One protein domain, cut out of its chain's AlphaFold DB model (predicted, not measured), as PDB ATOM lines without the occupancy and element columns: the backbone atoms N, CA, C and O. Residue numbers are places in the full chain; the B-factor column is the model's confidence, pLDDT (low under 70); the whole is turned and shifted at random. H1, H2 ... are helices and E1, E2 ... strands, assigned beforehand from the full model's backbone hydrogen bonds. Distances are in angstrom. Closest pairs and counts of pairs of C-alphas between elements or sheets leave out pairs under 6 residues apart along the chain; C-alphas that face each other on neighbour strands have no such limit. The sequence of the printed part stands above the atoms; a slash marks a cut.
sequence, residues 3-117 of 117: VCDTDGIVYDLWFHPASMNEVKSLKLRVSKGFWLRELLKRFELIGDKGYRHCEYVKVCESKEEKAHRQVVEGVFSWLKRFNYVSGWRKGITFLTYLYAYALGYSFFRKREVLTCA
ATOM      1  N   VAL A   3     247.054 177.777 185.839       73.31
ATOM      2  CA  VAL A   3     247.548 179.133 185.574       73.31
ATOM      3  C   VAL A   3     246.350 180.053 185.606       73.31
ATOM      4  O   VAL A   3     245.404 179.841 184.844       73.31
ATOM      5  N   CYS A   4     246.384 181.048 186.481       73.31
ATOM      6  CA  CYS A   4     245.341 182.050 186.557       73.31
ATOM      7  C   CYS A   4     245.910 183.401 186.968       73.31
ATOM      8  O   CYS A   4     246.844 183.453 187.760       73.31
ATOM      9  N   ASP A   5     245.341 184.482 186.451       73.38
ATOM     10  CA  ASP A   5     245.735 185.825 186.876       73.38
ATOM     11  C   ASP A   5     245.143 186.203 188.242       73.38
ATOM     12  O   ASP A   5     244.449 185.422 188.902       73.38
ATOM     13  N   THR A   6     245.443 187.428 188.671       70.62
ATOM     14  CA  THR A   6     244.965 188.021 189.923       70.62
ATOM     15  C   THR A   6     243.446 188.165 189.993       70.62
ATOM     16  O   THR A   6     242.905 188.184 191.095       70.62
ATOM     17  N   ASP A   7     242.759 188.196 188.850       71.06
ATOM     18  CA  ASP A   7     241.298 188.272 188.760       71.06
ATOM     19  C   ASP A   7     240.646 186.875 188.780       71.06
ATOM     20  O   ASP A   7     239.420 186.729 188.828       71.06
ATOM     21  N   GLY A   8     241.465 185.819 188.807       66.75
ATOM     22  CA  GLY A   8     241.029 184.429 188.839       66.75
ATOM     23  C   GLY A   8     240.657 183.873 187.465       66.75
ATOM     24  O   GLY A   8     240.038 182.806 187.395       66.75
ATOM     25  N   ILE A   9     241.037 184.548 186.375       72.88
ATOM     26  CA  ILE A   9     240.838 184.049 185.012       72.88
ATOM     27  C   ILE A   9     241.826 182.918 184.761       72.88
ATOM     28  O   ILE A   9     243.027 183.074 184.946       72.88
ATOM     29  N   VAL A  10     241.321 181.764 184.325       72.12
ATOM     30  CA  VAL A  10     242.123 180.557 184.097       72.12
ATOM     31  C   VAL A  10     242.616 180.484 182.649       72.12
ATOM     32  O   VAL A  10     241.807 180.447 181.722       72.12
ATOM     33  N   TYR A  11     243.934 180.380 182.462       71.69
ATOM     34  CA  TYR A  11     244.596 180.376 181.147       71.69
ATOM     35  C   TYR A  11     245.123 179.007 180.707       71.69
ATOM     36  O   TYR A  11     245.139 178.705 179.517       71.69
ATOM     37  N   ASP A  12     245.561 178.167 181.644       74.56
ATOM     38  CA  ASP A  12     245.915 176.770 181.372       74.56
ATOM     39  C   ASP A  12     245.690 175.925 182.618       74.56
ATOM     40  O   ASP A  12     245.663 176.408 183.754       74.56
ATOM     41  N   LEU A  13     245.495 174.635 182.390       72.25
ATOM     42  CA  LEU A  13     245.003 173.725 183.389       72.25
ATOM     43  C   LEU A  13     245.560 172.333 183.151       72.25
ATOM     44  O   LEU A  13     245.556 171.818 182.031       72.25
ATOM     45  N   TRP A  14     246.030 171.688 184.217       73.62
ATOM     46  CA  TRP A  14     246.515 170.325 184.081       73.62
ATOM     47  C   TRP A  14     246.519 169.474 185.337       73.62
ATOM     48  O   TRP A  14     246.527 169.933 186.488       73.62
ATOM     49  N   PHE A  15     246.595 168.176 185.059       67.56
ATOM     50  CA  PHE A  15     246.764 167.119 186.034       67.56
ATOM     51  C   PHE A  15     248.230 166.733 186.189       67.56
ATOM     52  O   PHE A  15     248.981 166.648 185.217       67.56
ATOM     53  N   HIS A  16     248.605 166.446 187.427       70.38
ATOM     54  CA  HIS A  16     249.834 165.750 187.773       70.38
ATOM     55  C   HIS A  16     249.467 164.468 188.534       70.38
ATOM     56  O   HIS A  16     248.417 164.431 189.188       70.38
ATOM     57  N   PRO A  17     250.291 163.412 188.452       67.50
ATOM     58  CA  PRO A  17     250.091 162.204 189.242       67.50
ATOM     59  C   PRO A  17     250.143 162.504 190.746       67.50
ATOM     60  O   PRO A  17     250.988 163.280 191.190       67.50
ATOM     61  N   ALA A  18     249.290 161.842 191.534       66.56
ATOM     62  CA  ALA A  18     249.263 161.991 192.996       66.56
ATOM     63  C   ALA A  18     250.554 161.501 193.680       66.56
ATOM     64  O   ALA A  18     250.895 161.960 194.762       66.56
ATOM     65  N   SER A  19     251.297 160.598 193.034       73.56
ATOM     66  CA  SER A  19     252.588 160.088 193.512       73.56
ATOM     67  C   SER A  19     253.754 161.065 193.320       73.56
ATOM     68  O   SER A  19     254.867 160.784 193.759       73.56
ATOM     69  N   MET A  20     253.536 162.199 192.646       76.44
ATOM     70  CA  MET A  20     254.581 163.164 192.323       76.44
ATOM     71  C   MET A  20     254.383 164.457 193.115       76.44
ATOM     72  O   MET A  20     253.313 165.057 193.072       76.44
ATOM     73  N   ASN A  21     255.445 164.915 193.786       83.50
ATOM     74  CA  ASN A  21     255.464 166.223 194.442       83.50
ATOM     75  C   ASN A  21     255.126 167.331 193.428       83.50
ATOM     76  O   ASN A  21     255.691 167.369 192.332       83.50
ATOM     77  N   GLU A  22     254.221 168.229 193.806       79.50
ATOM     78  CA  GLU A  22     253.611 169.185 192.879       79.50
ATOM     79  C   GLU A  22     254.631 170.174 192.299       79.50
ATOM     80  O   GLU A  22     254.641 170.410 191.090       79.50
ATOM     81  N   VAL A  23     255.576 170.654 193.118       85.62
ATOM     82  CA  VAL A  23     256.669 171.537 192.676       85.62
ATOM     83  C   VAL A  23     257.595 170.814 191.698       85.62
ATOM     84  O   VAL A  23     257.966 171.369 190.663       85.62
ATOM     85  N   LYS A  24     257.950 169.549 191.973       86.75
ATOM     86  CA  LYS A  24     258.750 168.738 191.033       86.75
ATOM     87  C   LYS A  24     258.006 168.514 189.715       86.75
ATOM     88  O   LYS A  24     258.607 168.640 188.648       86.75
ATOM     89  N   SER A  25     256.706 168.227 189.778       84.50
ATOM     90  CA  SER A  25     255.876 168.054 188.584       84.50
ATOM     91  C   SER A  25     255.757 169.341 187.771       84.50
ATOM     92  O   SER A  25     255.775 169.272 186.541       84.50
ATOM     93  N   LEU A  26     255.630 170.496 188.430       86.19
ATOM     94  CA  LEU A  26     255.594 171.802 187.779       86.19
ATOM     95  C   LEU A  26     256.899 172.053 187.027       86.19
ATOM     96  O   LEU A  26     256.865 172.279 185.822       86.19
ATOM     97  N   LYS A  27     258.045 171.920 187.705       88.38
ATOM     98  CA  LYS A  27     259.370 172.115 187.093       88.38
ATOM     99  C   LYS A  27     259.580 171.211 185.876       88.38
ATOM    100  O   LYS A  27     260.040 171.674 184.837       88.38
ATOM    101  N   LEU A  28     259.181 169.940 185.971       88.00
ATOM    102  CA  LEU A  28     259.262 168.997 184.852       88.00
ATOM    103  C   LEU A  28     258.362 169.399 183.673       88.00
ATOM    104  O   LEU A  28     258.720 169.192 182.515       88.00
ATOM    105  N   ARG A  29     257.177 169.953 183.944       85.88
ATOM    106  CA  ARG A  29     256.275 170.410 182.883       85.88
ATOM    107  C   ARG A  29     256.776 171.695 182.234       85.88
ATOM    108  O   ARG A  29     256.734 171.787 181.015       85.88
ATOM    109  N   VAL A  30     257.291 172.639 183.016       88.00
ATOM    110  CA  VAL A  30     257.906 173.875 182.507       88.00
ATOM    111  C   VAL A  30     259.130 173.555 181.640       88.00
ATOM    112  O   VAL A  30     259.313 174.151 180.577       88.00
ATOM    113  N   SER A  31     259.942 172.559 182.014       87.88
ATOM    114  CA  SER A  31     261.097 172.160 181.199       87.88
ATOM    115  C   SER A  31     260.695 171.513 179.867       87.88
ATOM    116  O   SER A  31     261.338 171.759 178.846       87.88
ATOM    117  N   LYS A  32     259.598 170.748 179.838       85.88
ATOM    118  CA  LYS A  32     259.129 170.037 178.634       85.88
ATOM    119  C   LYS A  32     258.148 170.824 177.760       85.88
ATOM    120  O   LYS A  32     258.039 170.541 176.573       85.88
ATOM    121  N   GLY A  33     257.409 171.774 178.326       81.12
ATOM    122  CA  GLY A  33     256.280 172.437 177.675       81.12
ATOM    123  C   GLY A  33     256.589 173.872 177.275       81.12
ATOM    124  O   GLY A  33     256.603 174.759 178.125       81.12
ATOM    125  N   PHE A  34     256.762 174.117 175.974       84.69
ATOM    126  CA  PHE A  34     256.926 175.470 175.432       84.69
ATOM    127  C   PHE A  34     255.745 176.384 175.791       84.69
ATOM    128  O   PHE A  34     255.952 177.481 176.296       84.69
ATOM    129  N   TRP A  35     254.513 175.895 175.614       82.69
ATOM    130  CA  TRP A  35     253.296 176.672 175.866       82.69
ATOM    131  C   TRP A  35     253.191 177.181 177.307       82.69
ATOM    132  O   TRP A  35     252.942 178.361 177.532       82.69
ATOM    133  N   LEU A  36     253.461 176.313 178.287       84.31
ATOM    134  CA  LEU A  36     253.421 176.704 179.695       84.31
ATOM    135  C   LEU A  36     254.480 177.767 180.013       84.31
ATOM    136  O   LEU A  36     254.197 178.691 180.765       84.31
ATOM    137  N   ARG A  37     255.682 177.680 179.425       88.25
ATOM    138  CA  ARG A  37     256.705 178.723 179.601       88.25
ATOM    139  C   ARG A  37     256.249 180.071 179.065       88.25
ATOM    140  O   ARG A  37     256.472 181.074 179.729       88.25
ATOM    141  N   GLU A  38     255.626 180.103 177.891       87.31
ATOM    142  CA  GLU A  38     255.117 181.354 177.323       87.31
ATOM    143  C   GLU A  38     253.978 181.945 178.153       87.31
ATOM    144  O   GLU A  38     253.931 183.158 178.346       87.31
ATOM    145  N   LEU A  39     253.104 181.102 178.710       84.31
ATOM    146  CA  LEU A  39     252.068 181.561 179.634       84.31
ATOM    147  C   LEU A  39     252.662 182.144 180.914       84.31
ATOM    148  O   LEU A  39     252.266 183.233 181.305       84.31
ATOM    149  N   LEU A  40     253.649 181.481 181.521       87.12
ATOM    150  CA  LEU A  40     254.288 181.944 182.759       87.12
ATOM    151  C   LEU A  40     255.099 183.240 182.596       87.12
ATOM    152  O   LEU A  40     255.431 183.879 183.586       87.12
ATOM    153  N   LYS A  41     255.425 183.648 181.362       87.06
ATOM    154  CA  LYS A  41     256.005 184.975 181.089       87.06
ATOM    155  C   LYS A  41     254.970 186.100 181.142       87.06
ATOM    156  O   LYS A  41     255.352 187.259 181.258       87.06
ATOM    157  N   ARG A  42     253.688 185.773 180.954       82.88
ATOM    158  CA  ARG A  42     252.587 186.737 180.795       82.88
ATOM    159  C   ARG A  42     251.615 186.726 181.966       82.88
ATOM    160  O   ARG A  42     251.007 187.747 182.252       82.88
ATOM    161  N   PHE A  43     251.465 185.575 182.606       82.50
ATOM    162  CA  PHE A  43     250.494 185.315 183.654       82.50
ATOM    163  C   PHE A  43     251.170 184.607 184.819       82.50
ATOM    164  O   PHE A  43     252.148 183.878 184.647       82.50
ATOM    165  N   GLU A  44     250.609 184.788 186.005       77.31
ATOM    166  CA  GLU A  44     251.136 184.178 187.217       77.31
ATOM    167  C   GLU A  44     250.532 182.784 187.432       77.31
ATOM    168  O   GLU A  44     249.379 182.508 187.097       77.31
ATOM    169  N   LEU A  45     251.314 181.860 187.993       82.50
ATOM    170  CA  LEU A  45     250.741 180.668 188.607       82.50
ATOM    171  C   LEU A  45     250.413 181.003 190.056       82.50
ATOM    172  O   LEU A  45     251.289 181.454 190.788       82.50
ATOM    173  N   ILE A  46     249.193 180.727 190.494       82.06
ATOM    174  CA  ILE A  46     248.794 180.973 191.875       82.06
ATOM    175  C   ILE A  46     248.826 179.657 192.661       82.06
ATOM    176  O   ILE A  46     248.280 178.646 192.217       82.06
ATOM    177  N   GLY A  47     249.468 179.658 193.832       80.12
ATOM    178  CA  GLY A  47     249.634 178.462 194.666       80.12
ATOM    179  C   GLY A  47     249.553 178.726 196.172       80.12
ATOM    180  O   GLY A  47     249.537 179.869 196.632       80.12
ATOM    181  N   ASP A  48     249.487 177.650 196.961       81.56
ATOM    182  CA  ASP A  48     249.550 177.732 198.423       81.56
ATOM    183  C   ASP A  48     250.982 177.907 198.953       81.56
ATOM    184  O   ASP A  48     251.972 177.961 198.223       81.56
ATOM    185  N   LYS A  49     251.095 177.960 200.285       82.25
ATOM    186  CA  LYS A  49     252.375 178.045 200.996       82.25
ATOM    187  C   LYS A  49     253.309 176.857 200.725       82.25
ATOM    188  O   LYS A  49     254.502 176.994 200.967       82.25
ATOM    189  N   GLY A  50     252.812 175.723 200.239       80.00
ATOM    190  CA  GLY A  50     253.625 174.575 199.832       80.00
ATOM    191  C   GLY A  50     254.485 174.853 198.596       80.00
ATOM    192  O   GLY A  50     255.512 174.203 198.411       80.00
ATOM    193  N   TYR A  51     254.133 175.869 197.802       83.12
ATOM    194  CA  TYR A  51     254.919 176.350 196.663       83.12
ATOM    195  C   TYR A  51     255.928 177.434 197.036       83.12
ATOM    196  O   TYR A  51     256.550 178.027 196.154       83.12
ATOM    197  N   ARG A  52     256.115 177.709 198.332       80.25
ATOM    198  CA  ARG A  52     257.092 178.695 198.791       80.25
ATOM    199  C   ARG A  52     258.472 178.355 198.210       80.25
ATOM    200  O   ARG A  52     258.909 177.208 198.267       80.25
ATOM    201  N   HIS A  53     259.132 179.364 197.638       84.50
ATOM    202  CA  HIS A  53     260.396 179.257 196.888       84.50
ATOM    203  C   HIS A  53     260.300 178.631 195.483       84.50
ATOM    204  O   HIS A  53     261.327 178.315 194.879       84.50
ATOM    205  N   CYS A  54     259.100 178.456 194.923       85.31
ATOM    206  CA  CYS A  54     258.943 178.130 193.511       85.31
ATOM    207  C   CYS A  54     258.882 179.411 192.669       85.31
ATOM    208  O   CYS A  54     257.938 180.179 192.781       85.31
ATOM    209  N   GLU A  55     259.875 179.613 191.802       85.56
ATOM    210  CA  GLU A  55     260.026 180.823 190.971       85.56
ATOM    211  C   GLU A  55     258.849 181.102 190.023       85.56
ATOM    212  O   GLU A  55     258.627 182.237 189.629       85.56
ATOM    213  N   TYR A  56     258.078 180.070 189.675       83.56
ATOM    214  CA  TYR A  56     256.945 180.187 188.757       83.56
ATOM    215  C   TYR A  56     255.626 180.494 189.465       83.56
ATOM    216  O   TYR A  56     254.605 180.593 188.789       83.56
ATOM    217  N   VAL A  57     255.614 180.545 190.804       86.12
ATOM    218  CA  VAL A  57     254.381 180.541 191.595       86.12
ATOM    219  C   VAL A  57     254.324 181.724 192.539       86.12
ATOM    220  O   VAL A  57     255.125 181.841 193.466       86.12
ATOM    221  N   LYS A  58     253.297 182.550 192.360       86.81
ATOM    222  CA  LYS A  58     252.880 183.524 193.351       86.81
ATOM    223  C   LYS A  58     252.114 182.802 194.455       86.81
ATOM    224  O   LYS A  58     251.049 182.219 194.243       86.81
ATOM    225  N   VAL A  59     252.681 182.823 195.656       86.94
ATOM    226  CA  VAL A  59     252.029 182.273 196.845       86.94
ATOM    227  C   VAL A  59     250.972 183.264 197.317       86.94
ATOM    228  O   VAL A  59     251.306 184.406 197.613       86.94
ATOM    229  N   CYS A  60     249.713 182.833 197.435       84.38
ATOM    230  CA  CYS A  60     248.676 183.692 198.009       84.38
ATOM    231  C   CYS A  60     248.977 183.986 199.479       84.38
ATOM    232  O   CYS A  60     248.965 183.079 200.327       84.38
ATOM    233  N   GLU A  61     249.153 185.259 199.814       82.25
ATOM    234  CA  GLU A  61     249.405 185.678 201.192       82.25
ATOM    235  C   GLU A  61     248.138 186.223 201.849       82.25
ATOM    236  O   GLU A  61     247.818 185.837 202.985       82.25
ATOM    237  N   SER A  62     247.361 187.015 201.107       84.25
ATOM    238  CA  SER A  62     246.129 187.630 201.598       84.25
ATOM    239  C   SER A  62     244.984 186.616 201.727       84.25
ATOM    240  O   SER A  62     245.023 185.500 201.196       84.25
ATOM    241  N   LYS A  63     243.953 186.969 202.504       81.44
ATOM    242  CA  LYS A  63     242.735 186.146 202.614       81.44
ATOM    243  C   LYS A  63     241.911 186.183 201.324       81.44
ATOM    244  O   LYS A  63     241.327 185.167 200.965       81.44
ATOM    245  N   GLU A  64     241.906 187.316 200.631       79.44
ATOM    246  CA  GLU A  64     241.146 187.536 199.396       79.44
ATOM    247  C   GLU A  64     241.713 186.710 198.238       79.44
ATOM    248  O   GLU A  64     240.985 185.928 197.632       79.44
ATOM    249  N   GLU A  65     243.030 186.754 198.014       74.81
ATOM    250  CA  GLU A  65     243.695 185.940 196.983       74.81
ATOM    251  C   GLU A  65     243.469 184.439 197.225       74.81
ATOM    252  O   GLU A  65     243.209 183.670 196.296       74.81
ATOM    253  N   LYS A  66     243.495 184.011 198.496       81.31
ATOM    254  CA  LYS A  66     243.178 182.624 198.864       81.31
ATOM    255  C   LYS A  66     241.737 182.259 198.541       81.31
ATOM    256  O   LYS A  66     241.519 181.137 198.095       81.31
ATOM    257  N   ALA A  67     240.783 183.161 198.766       77.69
ATOM    258  CA  ALA A  67     239.377 182.923 198.462       77.69
ATOM    259  C   ALA A  67     239.160 182.752 196.949       77.69
ATOM    260  O   ALA A  67     238.525 181.783 196.535       77.69
ATOM    261  N   HIS A  68     239.762 183.612 196.121       71.88
ATOM    262  CA  HIS A  68     239.713 183.481 194.658       71.88
ATOM    263  C   HIS A  68     240.334 182.166 194.174       71.88
ATOM    264  O   HIS A  68     239.698 181.406 193.440       71.88
ATOM    265  N   ARG A  69     241.534 181.832 194.662       76.56
ATOM    266  CA  ARG A  69     242.201 180.562 194.347       76.56
ATOM    267  C   ARG A  69     241.361 179.352 194.767       76.56
ATOM    268  O   ARG A  69     241.229 178.404 193.999       76.56
ATOM    269  N   GLN A  70     240.768 179.376 195.962       75.00
ATOM    270  CA  GLN A  70     239.955 178.270 196.480       75.00
ATOM    271  C   GLN A  70     238.721 177.981 195.622       75.00
ATOM    272  O   GLN A  70     238.338 176.818 195.500       75.00
ATOM    273  N   VAL A  71     238.118 178.997 194.998       74.06
ATOM    274  CA  VAL A  71     237.013 178.793 194.046       74.06
ATOM    275  C   VAL A  71     237.490 177.972 192.848       74.06
ATOM    276  O   VAL A  71     236.877 176.959 192.502       74.06
ATOM    277  N   VAL A  72     238.624 178.358 192.260       70.19
ATOM    278  CA  VAL A  72     239.224 177.654 191.119       70.19
ATOM    279  C   VAL A  72     239.643 176.232 191.509       70.19
ATOM    280  O   VAL A  72     239.347 175.271 190.798       70.19
ATOM    281  N   GLU A  73     240.267 176.060 192.674       71.06
ATOM    282  CA  GLU A  73     240.659 174.748 193.198       71.06
ATOM    283  C   GLU A  73     239.469 173.848 193.517       71.06
ATOM    284  O   GLU A  73     239.540 172.639 193.289       71.06
ATOM    285  N   GLY A  74     238.369 174.421 194.005       71.50
ATOM    286  CA  GLY A  74     237.120 173.714 194.256       71.50
ATOM    287  C   GLY A  74     236.571 173.095 192.975       71.50
ATOM    288  O   GLY A  74     236.349 171.883 192.927       71.50
ATOM    289  N   VAL A  75     236.453 173.890 191.905       69.88
ATOM    290  CA  VAL A  75     236.077 173.398 190.565       69.88
ATOM    291  C   VAL A  75     237.027 172.284 190.121       69.88
ATOM    292  O   VAL A  75     236.607 171.243 189.608       69.88
ATOM    293  N   PHE A  76     238.318 172.459 190.384       69.19
ATOM    294  CA  PHE A  76     239.338 171.513 189.966       69.19
ATOM    295  C   PHE A  76     239.299 170.176 190.713       69.19
ATOM    296  O   PHE A  76     239.479 169.111 190.115       69.19
ATOM    297  N   SER A  77     239.028 170.214 192.015       67.38
ATOM    298  CA  SER A  77     238.825 169.035 192.854       67.38
ATOM    299  C   SER A  77     237.626 168.213 192.370       67.38
ATOM    300  O   SER A  77     237.722 166.991 192.221       67.38
ATOM    301  N   TRP A  78     236.531 168.885 192.006       65.75
ATOM    302  CA  TRP A  78     235.352 168.239 191.426       65.75
ATOM    303  C   TRP A  78     235.645 167.571 190.080       65.75
ATOM    304  O   TRP A  78     235.251 166.421 189.879       65.75
ATOM    305  N   LEU A  79     236.410 168.219 189.196       68.88
ATOM    306  CA  LEU A  79     236.830 167.623 187.921       68.88
ATOM    307  C   LEU A  79     237.728 166.395 188.113       68.88
ATOM    308  O   LEU A  79     237.553 165.387 187.427       68.88
ATOM    309  N   LYS A  80     238.669 166.444 189.066       67.69
ATOM    310  CA  LYS A  80     239.508 165.285 189.427       67.69
ATOM    311  C   LYS A  80     238.650 164.113 189.907       67.69
ATOM    312  O   LYS A  80     238.846 162.988 189.447       67.69
ATOM    313  N   ARG A  81     237.688 164.376 190.796       66.00
ATOM    314  CA  ARG A  81     236.773 163.359 191.332       66.00
ATOM    315  C   ARG A  81     235.885 162.765 190.238       66.00
ATOM    316  O   ARG A  81     235.762 161.547 190.164       66.00
ATOM    317  N   PHE A  82     235.334 163.599 189.360       63.72
ATOM    318  CA  PHE A  82     234.550 163.158 188.206       63.72
ATOM    319  C   PHE A  82     235.360 162.239 187.278       63.72
ATOM    320  O   PHE A  82     234.889 161.172 186.885       63.72
ATOM    321  N   ASN A  83     236.609 162.605 186.973       61.69
ATOM    322  CA  ASN A  83     237.490 161.804 186.123       61.69
ATOM    323  C   ASN A  83     237.857 160.452 186.766       61.69
ATOM    324  O   ASN A  83     237.903 159.426 186.092       61.69
ATOM    325  N   TYR A  84     238.081 160.436 188.084       63.00
ATOM    326  CA  TYR A  84     238.332 159.201 188.828       63.00
ATOM    327  C   TYR A  84     237.129 158.246 188.785       63.00
ATOM    328  O   TYR A  84     237.298 157.068 188.489       63.00
ATOM    329  N   VAL A  85     235.919 158.755 189.041       62.75
ATOM    330  CA  VAL A  85     234.692 157.938 189.103       62.75
ATOM    331  C   VAL A  85     234.250 157.445 187.720       62.75
ATOM    332  O   VAL A  85     233.762 156.328 187.601       62.75
ATOM    333  N   SER A  86     234.437 158.244 186.667       60.88
ATOM    334  CA  SER A  86     234.022 157.883 185.300       60.88
ATOM    335  C   SER A  86     234.936 156.862 184.608       60.88
ATOM    336  O   SER A  86     234.537 156.262 183.614       60.88
ATOM    337  N   GLY A  87     236.164 156.651 185.100       57.41
ATOM    338  CA  GLY A  87     237.119 155.694 184.523       57.41
ATOM    339  C   GLY A  87     237.662 156.086 183.140       57.41
ATOM    340  O   GLY A  87     238.338 155.289 182.484       57.41
ATOM    341  N   TRP A  88     237.394 157.309 182.681       58.91
ATOM    342  CA  TRP A  88     237.755 157.786 181.349       58.91
ATOM    343  C   TRP A  88     239.240 158.143 181.267       58.91
ATOM    344  O   TRP A  88     239.710 159.090 181.887       58.91
ATOM    345  N   ARG A  89     240.011 157.371 180.490       55.16
ATOM    346  CA  ARG A  89     241.470 157.561 180.389       55.16
ATOM    347  C   ARG A  89     241.946 158.326 179.145       55.16
ATOM    348  O   ARG A  89     243.054 158.853 179.194       55.16
ATOM    349  N   LYS A  90     241.179 158.412 178.046       61.22
ATOM    350  CA  LYS A  90     241.556 159.121 176.797       61.22
ATOM    351  C   LYS A  90     240.300 159.595 176.043       61.22
ATOM    352  O   LYS A  90     239.374 158.816 175.871       61.22
ATOM    353  N   GLY A  91     240.258 160.857 175.606       48.34
ATOM    354  CA  GLY A  91     239.196 161.426 174.756       48.34
ATOM    355  C   GLY A  91     238.202 162.320 175.497       48.34
ATOM    356  O   GLY A  91     238.188 163.531 175.300       48.34
ATOM    357  N   ILE A  92     237.398 161.764 176.400       52.22
ATOM    358  CA  ILE A  92     236.304 162.547 176.986       52.22
ATOM    359  C   ILE A  92     236.768 163.494 178.113       52.22
ATOM    360  O   ILE A  92     236.214 164.575 178.285       52.22
ATOM    361  N   THR A  93     237.880 163.189 178.786       55.53
ATOM    362  CA  THR A  93     238.538 164.094 179.750       55.53
ATOM    363  C   THR A  93     238.905 165.458 179.134       55.53
ATOM    364  O   THR A  93     238.909 166.470 179.829       55.53
ATOM    365  N   PHE A  94     239.174 165.505 177.825       57.38
ATOM    366  CA  PHE A  94     239.442 166.736 177.073       57.38
ATOM    367  C   PHE A  94     238.157 167.542 176.801       57.38
ATOM    368  O   PHE A  94     238.135 168.757 176.978       57.38
ATOM    369  N   LEU A  95     237.054 166.860 176.482       59.31
ATOM    370  CA  LEU A  95     235.723 167.464 176.336       59.31
ATOM    371  C   LEU A  95     235.203 168.064 177.651       59.31
ATOM    372  O   LEU A  95     234.578 169.121 177.643       59.31
ATOM    373  N   THR A  96     235.514 167.448 178.792       54.44
ATOM    374  CA  THR A  96     235.155 167.980 180.116       54.44
ATOM    375  C   THR A  96     235.957 169.236 180.482       54.44
ATOM    376  O   THR A  96     235.412 170.135 181.117       54.44
ATOM    377  N   TYR A  97     237.218 169.349 180.042       63.81
ATOM    378  CA  TYR A  97     237.999 170.592 180.172       63.81
ATOM    379  C   TYR A  97     237.407 171.726 179.338       63.81
ATOM    380  O   TYR A  97     237.246 172.835 179.841       63.81
ATOM    381  N   LEU A  98     237.034 171.431 178.092       62.16
ATOM    382  CA  LEU A  98     236.379 172.382 177.192       62.16
ATOM    383  C   LEU A  98     235.033 172.874 177.746       62.16
ATOM    384  O   LEU A  98     234.750 174.068 177.697       62.16
ATOM    385  N   TYR A  99     234.235 171.987 178.346       56.69
ATOM    386  CA  TYR A  99     232.968 172.358 178.986       56.69
ATOM    387  C   TYR A  99     233.151 173.154 180.284       56.69
ATOM    388  O   TYR A  99     232.439 174.129 180.510       56.69
ATOM    389  N   ALA A 100     234.108 172.777 181.136       60.84
ATOM    390  CA  ALA A 100     234.401 173.502 182.373       60.84
ATOM    391  C   ALA A 100     234.959 174.907 182.099       60.84
ATOM    392  O   ALA A 100     234.604 175.853 182.798       60.84
ATOM    393  N   TYR A 101     235.766 175.052 181.045       64.25
ATOM    394  CA  TYR A 101     236.198 176.348 180.532       64.25
ATOM    395  C   TYR A 101     235.009 177.176 180.019       64.25
ATOM    396  O   TYR A 101     234.835 178.308 180.456       64.25
ATOM    397  N   ALA A 102     234.138 176.613 179.173       60.16
ATOM    398  CA  ALA A 102     232.966 177.320 178.641       60.16
ATOM    399  C   ALA A 102     231.963 177.762 179.733       60.16
ATOM    400  O   ALA A 102     231.399 178.859 179.665       60.16
ATOM    401  N   LEU A 103     231.768 176.938 180.768       52.84
ATOM    402  CA  LEU A 103     230.928 177.257 181.927       52.84
ATOM    403  C   LEU A 103     231.581 178.292 182.850       52.84
ATOM    404  O   LEU A 103     230.908 179.235 183.261       52.84
ATOM    405  N   GLY A 104     232.883 178.162 183.129       59.84
ATOM    406  CA  GLY A 104     233.646 179.165 183.875       59.84
ATOM    407  C   GLY A 104     233.598 180.526 183.180       59.84
ATOM    408  O   GLY A 104     233.187 181.511 183.786       59.84
ATOM    409  N   TYR A 105     233.889 180.560 181.880       54.28
ATOM    410  CA  TYR A 105     233.822 181.757 181.039       54.28
ATOM    411  C   TYR A 105     232.435 182.423 181.070       54.28
ATOM    412  O   TYR A 105     232.328 183.636 181.233       54.28
ATOM    413  N   SER A 106     231.356 181.636 181.004       52.22
ATOM    414  CA  SER A 106     229.981 182.155 181.094       52.22
ATOM    415  C   SER A 106     229.630 182.712 182.480       52.22
ATOM    416  O   SER A 106     228.854 183.660 182.588       52.22
ATOM    417  N   PHE A 107     230.196 182.148 183.550       48.97
ATOM    418  CA  PHE A 107     229.932 182.583 184.922       48.97
ATOM    419  C   PHE A 107     230.708 183.860 185.289       48.97
ATOM    420  O   PHE A 107     230.145 184.759 185.913       48.97
ATOM    421  N   PHE A 108     231.965 183.983 184.845       50.38
ATOM    422  CA  PHE A 108     232.786 185.181 185.066       50.38
ATOM    423  C   PHE A 108     232.274 186.394 184.273       50.38
ATOM    424  O   PHE A 108     232.176 187.483 184.836       50.38
ATOM    425  N   ARG A 109     231.798 186.206 183.033       50.06
ATOM    426  CA  ARG A 109     231.186 187.293 182.241       50.06
ATOM    427  C   ARG A 109     229.913 187.864 182.868       50.06
ATOM    428  O   ARG A 109     229.618 189.046 182.727       50.06
ATOM    429  N   LYS A 110     229.135 187.031 183.569       44.75
ATOM    430  CA  LYS A 110     227.899 187.474 184.230       44.75
ATOM    431  C   LYS A 110     228.179 188.404 185.416       44.75
ATOM    432  O   LYS A 110     227.322 189.217 185.739       44.75
ATOM    433  N   ARG A 111     229.364 188.315 186.035       45.69
ATOM    434  CA  ARG A 111     229.792 189.253 187.082       45.69
ATOM    435  C   ARG A 111     230.104 190.638 186.520       45.69
ATOM    436  O   ARG A 111     229.617 191.594 187.099       45.69
ATOM    437  N   GLU A 112     230.798 190.744 185.387       44.94
ATOM    438  CA  GLU A 112     231.095 192.045 184.757       44.94
ATOM    439  C   GLU A 112     229.840 192.754 184.227       44.94
ATOM    440  O   GLU A 112     229.680 193.960 184.407       44.94
ATOM    441  N   VAL A 113     228.907 192.012 183.618       46.19
ATOM    442  CA  VAL A 113     227.667 192.602 183.076       46.19
ATOM    443  C   VAL A 113     226.720 193.083 184.187       46.19
ATOM    444  O   VAL A 113     225.996 194.048 183.979       46.19
ATOM    445  N   LEU A 114     226.737 192.462 185.372       43.09
ATOM    446  CA  LEU A 114     225.929 192.887 186.528       43.09
ATOM    447  C   LEU A 114     226.580 193.998 187.367       43.09
ATOM    448  O   LEU A 114     225.893 194.612 188.172       43.09
ATOM    449  N   THR A 115     227.880 194.258 187.209       43.12
ATOM    450  CA  THR A 115     228.565 195.393 187.860       43.12
ATOM    451  C   THR A 115     228.522 196.681 187.036       43.12
ATOM    452  O   THR A 115     228.870 197.739 187.550       43.12
ATOM    453  N   CYS A 116     228.097 196.599 185.773       41.78
ATOM    454  CA  CYS A 116     227.932 197.738 184.864       41.78
ATOM    455  C   CYS A 116     226.460 198.053 184.528       41.78
ATOM    456  O   CYS A 116     226.222 198.871 183.640       41.78
ATOM    457  N   ALA A 117     225.498 197.408 185.196       40.16
ATOM    458  CA  ALA A 117     224.059 197.627 185.031       40.16
ATOM    459  C   ALA A 117     223.433 198.198 186.308       40.16
ATOM    460  O   ALA A 117     223.854 197.767 187.405       40.16
TER     461      ALA A 117
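This is residues 3 to 117 of the 117 residues of an uncharacterized protein of Hydrogenobacter thermophilus (strain DSM 6534 / IAM 12695 / TK-6) (UniProt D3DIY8). Two long helices, H3 and H4, make a V, meeting near their ends at a tight link, and beside them lies a small head of two shorter helices, H1 and H2, and a two-stranded sheet, E2 and E3. E2 lies beside the first part of H3, while the strand E1 runs between H2 and H4; residues 84 to 91, at the point of the V, and residues 109 to 117 stick out. The printed part has 115 residues, with four named helices and three named strands in the order E1, H1, H2, E2, E3, H3, H4, and its class is mostly helix. The sheet has the order E2, E3 and is parallel. The whole is compact, with a radius of gyration of the C-alphas of 15.1 A, and spans 47 by 35 by 26 A.

E1, residues 10 to 13, pairs with no named strand. H1, residues 22 to 32, and H2, residues 34 to 40, only just touch, with 3 pairs of C-alphas within 8 A, and only at the corner by their link; their closest C-alphas, of Val 30 and Arg 37, are 5.8 A apart. They run opposite ways at a steep tilt of 54 degrees. The closest C-alphas of E1 and H2, of Asp 12 and Leu 36, are 7.7 A apart. E2, residues 45 to 47, and E3, residues 57 to 59, are parallel neighbours, their directions 39 degrees apart; N 58 and O 45 are within hydrogen-bond range at 2.8 A, as are N 47 and O 58 at 3.0 A. H3, residues 63 to 86, has a kink of 26 degrees near residue 70, and its closest C-alpha to E2 is that of Arg 69, 7.1 A from Ile 46. H4, residues 92 to 115, is close to H3 but not clearly touching: their closest C-alphas, of Asn 83 and Thr 93, are 6.9 A apart. The two run opposite ways at a shallow tilt of 31 degrees. E1 and H4 are near each other, while H4 is apart from H1, H2, E2 and E3. In H1, H2 and H3 every O i to N i+4 pair is within hydrogen-bond range; in H4, 17 of 20 are.

E1 begins at C-alpha 10, (242.123, 180.557, 184.097). H1 is 15.3 A long and H2 10.1 A. H3 is 34.3 A long, from C-alpha 63 at (242.735, 186.146, 202.614). H4 is 35.5 A long and ends at C-alpha 115, (228.565, 195.393, 187.860).

The C-alphas farthest apart, of Ser 19 and Ala 117, are 47.9 A apart. The printed part has no cut, and no link between named elements is long. The mean pLDDT of the printed part is 71.0; residues 75 to 117 are under 70, and H4 has a mean of 53.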